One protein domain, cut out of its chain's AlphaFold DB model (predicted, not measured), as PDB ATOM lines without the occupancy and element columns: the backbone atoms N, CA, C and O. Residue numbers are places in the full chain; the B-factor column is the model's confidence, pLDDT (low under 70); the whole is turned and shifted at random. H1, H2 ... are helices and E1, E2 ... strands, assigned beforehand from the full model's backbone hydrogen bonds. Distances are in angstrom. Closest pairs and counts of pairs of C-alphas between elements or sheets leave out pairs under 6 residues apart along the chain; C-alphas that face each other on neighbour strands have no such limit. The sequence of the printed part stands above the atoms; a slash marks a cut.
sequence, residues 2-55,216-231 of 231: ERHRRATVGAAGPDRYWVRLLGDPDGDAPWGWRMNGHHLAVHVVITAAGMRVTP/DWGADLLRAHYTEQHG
ATOM      1  N   GLU A   2     -36.528 -20.349  19.151       27.98
ATOM      2  CA  GLU A   2     -35.474 -19.423  18.726       27.98
ATOM      3  C   GLU A   2     -34.107 -19.976  19.178       27.98
ATOM      4  O   GLU A   2     -33.794 -20.029  20.370       27.98
ATOM      5  N   ARG A   3     -33.315 -20.501  18.231       38.12
ATOM      6  CA  ARG A   3     -32.002 -21.107  18.506       38.12
ATOM      7  C   ARG A   3     -30.956 -20.009  18.722       38.12
ATOM      8  O   ARG A   3     -30.183 -19.690  17.822       38.12
ATOM      9  N   HIS A   4     -30.873 -19.462  19.930       39.00
ATOM     10  CA  HIS A   4     -29.716 -18.655  20.325       39.00
ATOM     11  C   HIS A   4     -28.516 -19.563  20.619       39.00
ATOM     12  O   HIS A   4     -28.324 -20.052  21.734       39.00
ATOM     13  N   ARG A   5     -27.666 -19.787  19.611       47.25
ATOM     14  CA  ARG A   5     -26.330 -20.354  19.830       47.25
ATOM     15  C   ARG A   5     -25.507 -19.300  20.574       47.25
ATOM     16  O   ARG A   5     -25.220 -18.244  20.014       47.25
ATOM     17  N   ARG A   6     -25.149 -19.553  21.839       47.16
ATOM     18  CA  ARG A   6     -24.216 -18.688  22.582       47.16
ATOM     19  C   ARG A   6     -22.960 -18.455  21.732       47.16
ATOM     20  O   ARG A   6     -22.336 -19.415  21.290       47.16
ATOM     21  N   ALA A   7     -22.585 -17.187  21.559       52.75
ATOM     22  CA  ALA A   7     -21.354 -16.771  20.881       52.75
ATOM     23  C   ALA A   7     -20.077 -17.156  21.659       52.75
ATOM     24  O   ALA A   7     -18.979 -17.092  21.116       52.75
ATOM     25  N   THR A   8     -20.217 -17.604  22.911       48.41
ATOM     26  CA  THR A   8     -19.099 -18.010  23.767       48.41
ATOM     27  C   THR A   8     -19.397 -19.364  24.407       48.41
ATOM     28  O   THR A   8     -20.264 -19.485  25.275       48.41
ATOM     29  N   VAL A   9     -18.667 -20.396  23.981       57.38
ATOM     30  CA  VAL A   9     -18.585 -21.673  24.699       57.38
ATOM     31  C   VAL A   9     -17.575 -21.470  25.827       57.38
ATOM     32  O   VAL A   9     -16.370 -21.488  25.600       57.38
ATOM     33  N   GLY A  10     -18.056 -21.193  27.038       57.91
ATOM     34  CA  GLY A  10     -17.205 -21.259  28.225       57.91
ATOM     35  C   GLY A  10     -16.884 -22.718  28.553       57.91
ATOM     36  O   GLY A  10     -17.733 -23.586  28.352       57.91
ATOM     37  N   ALA A  11     -15.684 -22.992  29.069       58.69
ATOM     38  CA  ALA A  11     -15.372 -24.307  29.620       58.69
ATOM     39  C   ALA A  11     -16.355 -24.655  30.753       58.69
ATOM     40  O   ALA A  11     -16.758 -23.774  31.525       58.69
ATOM     41  N   ALA A  12     -16.745 -25.929  30.838       57.03
ATOM     42  CA  ALA A  12     -17.439 -26.446  32.010       57.03
ATOM     43  C   ALA A  12     -16.520 -26.282  33.232       57.03
ATOM     44  O   ALA A  12     -15.325 -26.557  33.152       57.03
ATOM     45  N   GLY A  13     -17.075 -25.795  34.337       53.81
ATOM     46  CA  GLY A  13     -16.379 -25.627  35.609       53.81
ATOM     47  C   GLY A  13     -17.349 -25.900  36.758       53.81
ATOM     48  O   GLY A  13     -18.559 -25.845  36.518       53.81
ATOM     49  N   PRO A  14     -16.846 -26.204  37.966       54.94
ATOM     50  CA  PRO A  14     -17.671 -26.628  39.097       54.94
ATOM     51  C   PRO A  14     -18.758 -25.598  39.440       54.94
ATOM     52  O   PRO A  14     -19.917 -25.972  39.560       54.94
ATOM     53  N   ASP A  15     -18.443 -24.301  39.410       66.88
ATOM     54  CA  ASP A  15     -19.372 -23.225  39.811       66.88
ATOM     55  C   ASP A  15     -20.322 -22.749  38.699       66.88
ATOM     56  O   ASP A  15     -20.913 -21.667  38.778       66.88
ATOM     57  N   ARG A  16     -20.433 -23.490  37.590       77.69
ATOM     58  CA  ARG A  16     -21.233 -23.070  36.434       77.69
ATOM     59  C   ARG A  16     -22.320 -24.074  36.115       77.69
ATOM     60  O   ARG A  16     -22.052 -25.239  35.845       77.69
ATOM     61  N   TYR A  17     -23.538 -23.559  36.004       85.50
ATOM     62  CA  TYR A  17     -24.645 -24.293  35.416       85.50
ATOM     63  C   TYR A  17     -24.562 -24.248  33.893       85.50
ATOM     64  O   TYR A  17     -24.348 -23.191  33.286       85.50
ATOM     65  N   TRP A  18     -24.758 -25.395  33.259       86.25
ATOM     66  CA  TRP A  18     -24.816 -25.510  31.811       86.25
ATOM     67  C   TRP A  18     -25.940 -26.443  31.387       86.25
ATOM     68  O   TRP A  18     -26.315 -27.364  32.107       86.25
ATOM     69  N   VAL A  19     -26.462 -26.189  30.191       92.31
ATOM     70  CA  VAL A  19     -27.469 -27.024  29.539       92.31
ATOM     71  C   VAL A  19     -26.858 -27.578  28.263       92.31
ATOM     72  O   VAL A  19     -26.224 -26.846  27.499       92.31
ATOM     73  N   ARG A  20     -27.051 -28.871  28.025       91.94
ATOM     74  CA  ARG A  20     -26.685 -29.528  26.771       91.94
ATOM     75  C   ARG A  20     -27.920 -30.160  26.161       91.94
ATOM     76  O   ARG A  20     -28.561 -30.973  26.814       91.94
ATOM     77  N   LEU A  21     -28.183 -29.820  24.906       94.62
ATOM     78  CA  LEU A  21     -29.149 -30.497  24.048       94.62
ATOM     79  C   LEU A  21     -28.424 -31.591  23.248       94.62
ATOM     80  O   LEU A  21     -27.304 -31.379  22.775       94.62
ATOM     81  N   LEU A  22     -29.040 -32.762  23.139       92.38
ATOM     82  CA  LEU A  22     -28.547 -33.945  22.439       92.38
ATOM     83  C   LEU A  22     -29.644 -34.408  21.473       92.38
ATOM     84  O   LEU A  22     -30.770 -34.621  21.904       92.38
ATOM     85  N   GLY A  23     -29.318 -34.576  20.194       92.94
ATOM     86  CA  GLY A  23     -30.319 -34.876  19.162       92.94
ATOM     87  C   GLY A  23     -31.087 -33.637  18.692       92.94
ATOM     88  O   GLY A  23     -30.677 -32.503  18.961       92.94
ATOM     89  N   ASP A  24     -32.175 -33.868  17.958       92.94
ATOM     90  CA  ASP A  24     -33.027 -32.819  17.398       92.94
ATOM     91  C   ASP A  24     -34.437 -32.899  18.003       92.94
ATOM     92  O   ASP A  24     -35.162 -33.841  17.696       92.94
ATOM     93  N   PRO A  25     -34.843 -31.943  18.859       92.56
ATOM     94  CA  PRO A  25     -36.163 -31.964  19.490       92.56
ATOM     95  C   PRO A  25     -37.319 -31.772  18.503       92.56
ATOM     96  O   PRO A  25     -38.461 -32.050  18.857       92.56
ATOM     97  N   ASP A  26     -37.024 -31.275  17.300       91.69
ATOM     98  CA  ASP A  26     -37.999 -31.075  16.226       91.69
ATOM     99  C   ASP A  26     -38.104 -32.305  15.290       91.69
ATOM    100  O   ASP A  26     -38.918 -32.296  14.368       91.69
ATOM    101  N   GLY A  27     -37.280 -33.344  15.495       89.88
ATOM    102  CA  GLY A  27     -37.242 -34.557  14.670       89.88
ATOM    103  C   GLY A  27     -37.860 -35.791  15.342       89.88
ATOM    104  O   GLY A  27     -38.219 -35.771  16.515       89.88
ATOM    105  N   ASP A  28     -37.933 -36.894  14.591       88.38
ATOM    106  CA  ASP A  28     -38.546 -38.157  15.047       88.38
ATOM    107  C   ASP A  28     -37.575 -39.090  15.802       88.38
ATOM    108  O   ASP A  28     -37.980 -40.102  16.382       88.38
ATOM    109  N   ALA A  29     -36.275 -38.781  15.782       91.75
ATOM    110  CA  ALA A  29     -35.253 -39.556  16.481       91.75
ATOM    111  C   ALA A  29     -35.228 -39.230  17.990       91.75
ATOM    112  O   ALA A  29     -35.579 -38.116  18.386       91.75
ATOM    113  N   PRO A  30     -34.755 -40.154  18.850       93.31
ATOM    114  CA  PRO A  30     -34.496 -39.873  20.251       93.31
ATOM    115  C   PRO A  30     -33.659 -38.618  20.444       93.31
ATOM    116  O   PRO A  30     -32.616 -38.423  19.810       93.31
ATOM    117  N   TRP A  31     -34.088 -37.797  21.385       95.19
ATOM    118  CA  TRP A  31     -33.365 -36.608  21.790       95.19
ATOM    119  C   TRP A  31     -33.410 -36.485  23.303       95.19
ATOM    120  O   TRP A  31     -34.124 -37.193  24.009       95.19
ATOM    121  N   GLY A  32     -32.603 -35.593  23.836       95.06
ATOM    122  CA  GLY A  32     -32.571 -35.366  25.259       95.06
ATOM    123  C   GLY A  32     -31.867 -34.079  25.588       95.06
ATOM    124  O   GLY A  32     -31.237 -33.429  24.750       95.06
ATOM    125  N   TRP A  33     -31.950 -33.714  26.848       94.38
ATOM    126  CA  TRP A  33     -31.189 -32.609  27.374       94.38
ATOM    127  C   TRP A  33     -30.736 -32.937  28.781       94.38
ATOM    128  O   TRP A  33     -31.326 -33.754  29.486       94.38
ATOM    129  N   ARG A  34     -29.652 -32.297  29.190       92.56
ATOM    130  CA  ARG A  34     -29.203 -32.353  30.573       92.56
ATOM    131  C   ARG A  34     -28.800 -30.980  31.052       92.56
ATOM    132  O   ARG A  34     -28.245 -30.195  30.276       92.56
ATOM    133  N   MET A  35     -29.092 -30.712  32.313       92.00
ATOM    134  CA  MET A  35     -28.619 -29.543  33.029       92.00
ATOM    135  C   MET A  35     -27.742 -30.012  34.179       92.00
ATOM    136  O   MET A  35     -28.171 -30.830  34.991       92.00
ATOM    137  N   ASN A  36     -26.524 -29.490  34.243       89.25
ATOM    138  CA  ASN A  36     -25.561 -29.865  35.265       89.25
ATOM    139  C   ASN A  36     -24.902 -28.620  35.868       89.25
ATOM    140  O   ASN A  36     -24.791 -27.588  35.204       89.25
ATOM    141  N   GLY A  37     -24.441 -28.741  37.106       86.75
ATOM    142  CA  GLY A  37     -23.682 -27.750  37.866       86.75
ATOM    143  C   GLY A  37     -23.224 -28.356  39.194       86.75
ATOM    144  O   GLY A  37     -23.440 -29.548  39.409       86.75
ATOM    145  N   HIS A  38     -22.622 -27.552  40.075       85.31
ATOM    146  CA  HIS A  38     -22.075 -28.010  41.362       85.31
ATOM    147  C   HIS A  38     -23.056 -28.882  42.172       85.31
ATOM    148  O   HIS A  38     -22.705 -29.985  42.569       85.31
ATOM    149  N   HIS A  39     -24.315 -28.437  42.292       91.69
ATOM    150  CA  HIS A  39     -25.382 -29.122  43.039       91.69
ATOM    151  C   HIS A  39     -26.588 -29.508  42.179       91.69
ATOM    152  O   HIS A  39     -27.724 -29.547  42.650       91.69
ATOM    153  N   LEU A  40     -26.388 -29.741  40.885       92.06
ATOM    154  CA  LEU A  40     -27.494 -30.071  39.989       92.06
ATOM    155  C   LEU A  40     -27.039 -31.069  38.939       92.06
ATOM    156  O   LEU A  40     -26.061 -30.828  38.236       92.06
ATOM    157  N   ALA A  41     -27.792 -32.152  38.786       91.88
ATOM    158  CA  ALA A  41     -27.699 -33.024  37.626       91.88
ATOM    159  C   ALA A  41     -29.103 -33.522  37.278       91.88
ATOM    160  O   ALA A  41     -29.652 -34.405  37.931       91.88
ATOM    161  N   VAL A  42     -29.682 -32.933  36.235       93.50
ATOM    162  CA  VAL A  42     -30.993 -33.308  35.699       93.50
ATOM    163  C   VAL A  42     -30.794 -33.816  34.288       93.50
ATOM    164  O   VAL A  42     -30.271 -33.096  33.437       93.50
ATOM    165  N   HIS A  43     -31.185 -35.063  34.052       92.06
ATOM    166  CA  HIS A  43     -30.970 -35.759  32.792       92.06
ATOM    167  C   HIS A  43     -32.311 -36.208  32.230       92.06
ATOM    168  O   HIS A  43     -33.031 -36.961  32.874       92.06
ATOM    169  N   VAL A  44     -32.637 -35.745  31.025       93.81
ATOM    170  CA  VAL A  44     -33.891 -36.072  30.351       93.81
ATOM    171  C   VAL A  44     -33.604 -36.693  28.994       93.81
ATOM    172  O   VAL A  44     -32.908 -36.104  28.166       93.81
ATOM    173  N   VAL A  45     -34.165 -37.876  28.759       93.69
ATOM    174  CA  VAL A  45     -34.152 -38.572  27.468       93.69
ATOM    175  C   VAL A  45     -35.592 -38.765  27.020       93.69
ATOM    176  O   VAL A  45     -36.441 -39.159  27.817       93.69
ATOM    177  N   ILE A  46     -35.863 -38.471  25.755       92.69
ATOM    178  CA  ILE A  46     -37.178 -38.529  25.129       92.69
ATOM    179  C   ILE A  46     -37.065 -39.396  23.878       92.69
ATOM    180  O   ILE A  46     -36.170 -39.229  23.051       92.69
ATOM    181  N   THR A  47     -37.988 -40.340  23.756       90.81
ATOM    182  CA  THR A  47     -38.120 -41.272  22.635       90.81
ATOM    183  C   THR A  47     -39.593 -41.381  22.243       90.81
ATOM    184  O   THR A  47     -40.464 -40.957  23.003       90.81
ATOM    185  N   ALA A  48     -39.888 -42.019  21.109       86.31
ATOM    186  CA  ALA A  48     -41.266 -42.355  20.737       86.31
ATOM    187  C   ALA A  48     -41.975 -43.237  21.788       86.31
ATOM    188  O   ALA A  48     -43.187 -43.143  21.955       86.31
ATOM    189  N   ALA A  49     -41.214 -44.053  22.526       85.62
ATOM    190  CA  ALA A  49     -41.724 -44.926  23.581       85.62
ATOM    191  C   ALA A  49     -41.934 -44.212  24.931       85.62
ATOM    192  O   ALA A  49     -42.481 -44.806  25.856       85.62
ATOM    193  N   GLY A  50     -41.499 -42.954  25.073       87.94
ATOM    194  CA  GLY A  50     -41.683 -42.167  26.293       87.94
ATOM    195  C   GLY A  50     -40.433 -41.422  26.754       87.94
ATOM    196  O   GLY A  50     -39.463 -41.245  26.011       87.94
ATOM    197  N   MET A  51     -40.474 -40.970  28.010       90.94
ATOM    198  CA  MET A  51     -39.466 -40.111  28.636       90.94
ATOM    199  C   MET A  51     -38.768 -40.821  29.807       90.94
ATOM    200  O   MET A  51     -39.349 -41.683  30.465       90.94
ATOM    201  N   ARG A  52     -37.525 -40.443  30.107       91.69
ATOM    202  CA  ARG A  52     -36.835 -40.743  31.373       91.69
ATOM    203  C   ARG A  52     -36.219 -39.466  31.914       91.69
ATOM    204  O   ARG A  52     -35.699 -38.673  31.136       91.69
ATOM    205  N   VAL A  53     -36.299 -39.283  33.228       93.44
ATOM    206  CA  VAL A  53     -35.858 -38.064  33.938       93.44
ATOM    207  C   VAL A  53     -34.813 -38.346  35.020       93.44
ATOM    208  O   VAL A  53     -34.467 -37.442  35.781       93.44
ATOM    209  N   THR A  54     -34.371 -39.605  35.130       92.75
ATOM    210  CA  THR A  54     -33.411 -40.062  36.134       92.75
ATOM    211  C   THR A  54     -32.029 -40.315  35.506       92.75
ATOM    212  O   THR A  54     -31.952 -40.779  34.360       92.75
ATOM    213  N   PRO A  55     -30.935 -40.026  36.232       92.19
ATOM    214  CA  PRO A  55     -30.924 -39.542  37.614       92.19
ATOM    215  C   PRO A  55     -31.370 -38.078  37.727       92.19
ATOM    216  O   PRO A  55     -31.156 -37.268  36.822       92.19
ATOM    217  N   ASP A 216     -32.046 -45.994  34.594       79.62
ATOM    218  CA  ASP A 216     -31.259 -44.791  34.829       79.62
ATOM    219  C   ASP A 216     -30.512 -44.374  33.559       79.62
ATOM    220  O   ASP A 216     -30.152 -45.208  32.719       79.62
ATOM    221  N   TRP A 217     -30.328 -43.067  33.379       76.75
ATOM    222  CA  TRP A 217     -29.661 -42.487  32.208       76.75
ATOM    223  C   TRP A 217     -30.342 -42.768  30.853       76.75
ATOM    224  O   TRP A 217     -29.783 -42.437  29.809       76.75
ATOM    225  N   GLY A 218     -31.544 -43.361  30.836       62.50
ATOM    226  CA  GLY A 218     -32.288 -43.668  29.610       62.50
ATOM    227  C   GLY A 218     -31.716 -44.825  28.778       62.50
ATOM    228  O   GLY A 218     -32.090 -44.966  27.612       62.50
ATOM    229  N   ALA A 219     -30.835 -45.655  29.349       65.44
ATOM    230  CA  ALA A 219     -30.109 -46.703  28.621       65.44
ATOM    231  C   ALA A 219     -31.030 -47.706  27.897       65.44
ATOM    232  O   ALA A 219     -30.786 -48.052  26.739       65.44
ATOM    233  N   ASP A 220     -32.115 -48.134  28.542       60.56
ATOM    234  CA  ASP A 220     -33.030 -49.123  27.963       60.56
ATOM    235  C   ASP A 220     -33.975 -48.536  26.911       60.56
ATOM    236  O   ASP A 220     -34.274 -49.218  25.935       60.56
ATOM    237  N   LEU A 221     -34.389 -47.267  27.042       58.66
ATOM    238  CA  LEU A 221     -35.181 -46.599  25.999       58.66
ATOM    239  C   LEU A 221     -34.383 -46.472  24.700       58.66
ATOM    240  O   LEU A 221     -34.911 -46.703  23.614       58.66
ATOM    241  N   LEU A 222     -33.093 -46.148  24.811       56.78
ATOM    242  CA  LEU A 222     -32.199 -46.101  23.658       56.78
ATOM    243  C   LEU A 222     -32.005 -47.499  23.060       56.78
ATOM    244  O   LEU A 222     -32.083 -47.651  21.844       56.78
ATOM    245  N   ARG A 223     -31.815 -48.535  23.890       58.81
ATOM    246  CA  ARG A 223     -31.691 -49.921  23.409       58.81
ATOM    247  C   ARG A 223     -32.955 -50.404  22.687       58.81
ATOM    248  O   ARG A 223     -32.831 -50.998  21.617       58.81
ATOM    249  N   ALA A 224     -34.140 -50.154  23.246       54.81
ATOM    250  CA  ALA A 224     -35.417 -50.519  22.630       54.81
ATOM    251  C   ALA A 224     -35.573 -49.855  21.254       54.81
ATOM    252  O   ALA A 224     -35.810 -50.546  20.268       54.81
ATOM    253  N   HIS A 225     -35.285 -48.554  21.163       52.12
ATOM    254  CA  HIS A 225     -35.301 -47.819  19.898       52.12
ATOM    255  C   HIS A 225     -34.381 -48.433  18.826       52.12
ATOM    256  O   HIS A 225     -34.816 -48.641  17.694       52.12
ATOM    257  N   TYR A 226     -33.134 -48.778  19.172       54.41
ATOM    258  CA  TYR A 226     -32.212 -49.421  18.223       54.41
ATOM    259  C   TYR A 226     -32.673 -50.816  17.789       54.41
ATOM    260  O   TYR A 226     -32.428 -51.213  16.654       54.41
ATOM    261  N   THR A 227     -33.347 -51.557  18.671       65.12
ATOM    262  CA  THR A 227     -33.824 -52.915  18.371       65.12
ATOM    263  C   THR A 227     -35.059 -52.891  17.468       65.12
ATOM    264  O   THR A 227     -35.189 -53.734  16.590       65.12
ATOM    265  N   GLU A 228     -35.948 -51.911  17.647       58.09
ATOM    266  CA  GLU A 228     -37.188 -51.776  16.870       58.09
ATOM    267  C   GLU A 228     -36.980 -51.122  15.498       58.09
ATOM    268  O   GLU A 228     -37.727 -51.415  14.567       58.09
ATOM    269  N   GLN A 229     -35.986 -50.237  15.349       51.75
ATOM    270  CA  GLN A 229     -35.753 -49.524  14.086       51.75
ATOM    271  C   GLN A 229     -34.651 -50.121  13.211       51.75
ATOM    272  O   GLN A 229     -34.555 -49.744  12.042       51.75
ATOM    273  N   HIS A 230     -33.772 -50.975  13.746       48.66
ATOM    274  CA  HIS A 230     -32.639 -51.557  13.004       48.66
ATOM    275  C   HIS A 230     -32.597 -53.098  13.096       48.66
ATOM    276  O   HIS A 230     -31.530 -53.692  12.920       48.66
ATOM    277  N   GLY A 231     -33.742 -53.726  13.386       39.25
ATOM    278  CA  GLY A 231     -33.964 -55.177  13.347       39.25
ATOM    279  C   GLY A 231     -34.675 -55.639  12.082       39.25
ATOM    280  O   GLY A 231     -35.468 -54.845  11.527       39.25
TER     281      GLY A 231
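AT A GLANCE: This is residues 2 to 55 and 216 to 231 of the 231 residues of an uncharacterized protein of Streptomyces aurantiacus JA 4570 (UniProt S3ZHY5). What shape? A four-stranded antiparallel meander, E1 E2 E3 E4, each beside the one before, has H1 over one face. How large? The 70 printed residues, mixed in class, are loose, with radius of gyration of the C-alphas 14.2 A and spans 42 by 27 by 16 A.

HOW THE PARTS SIT: How do edge strands pair? E1, residues 18 to 22, and E2, 31 to 37, form a hairpin, N 20 to O 34 2.9 A. E3, residues 40 to 47, and E4, 50 to 52, form another, N 47 to O 50 2.8 A. Where is the helix? H1, residues 216 to 229, is on the sheet, along the strands, with 8 of 10 O i to N i+4 pairs within hydrogen-bond range.

IN THESE COORDINATES: Where does E1 begin? C-alpha 18 is at (-24.816, -25.510, 31.811). Where does H1 end? C-alpha 229 is at (-35.753, -49.524, 14.086).

THE WHOLE: Any cut? C-alphas 55 and 216, across it, are 6.0 A apart. Low confidence? Residues 2 to 15 and 218 to 231 are under 70.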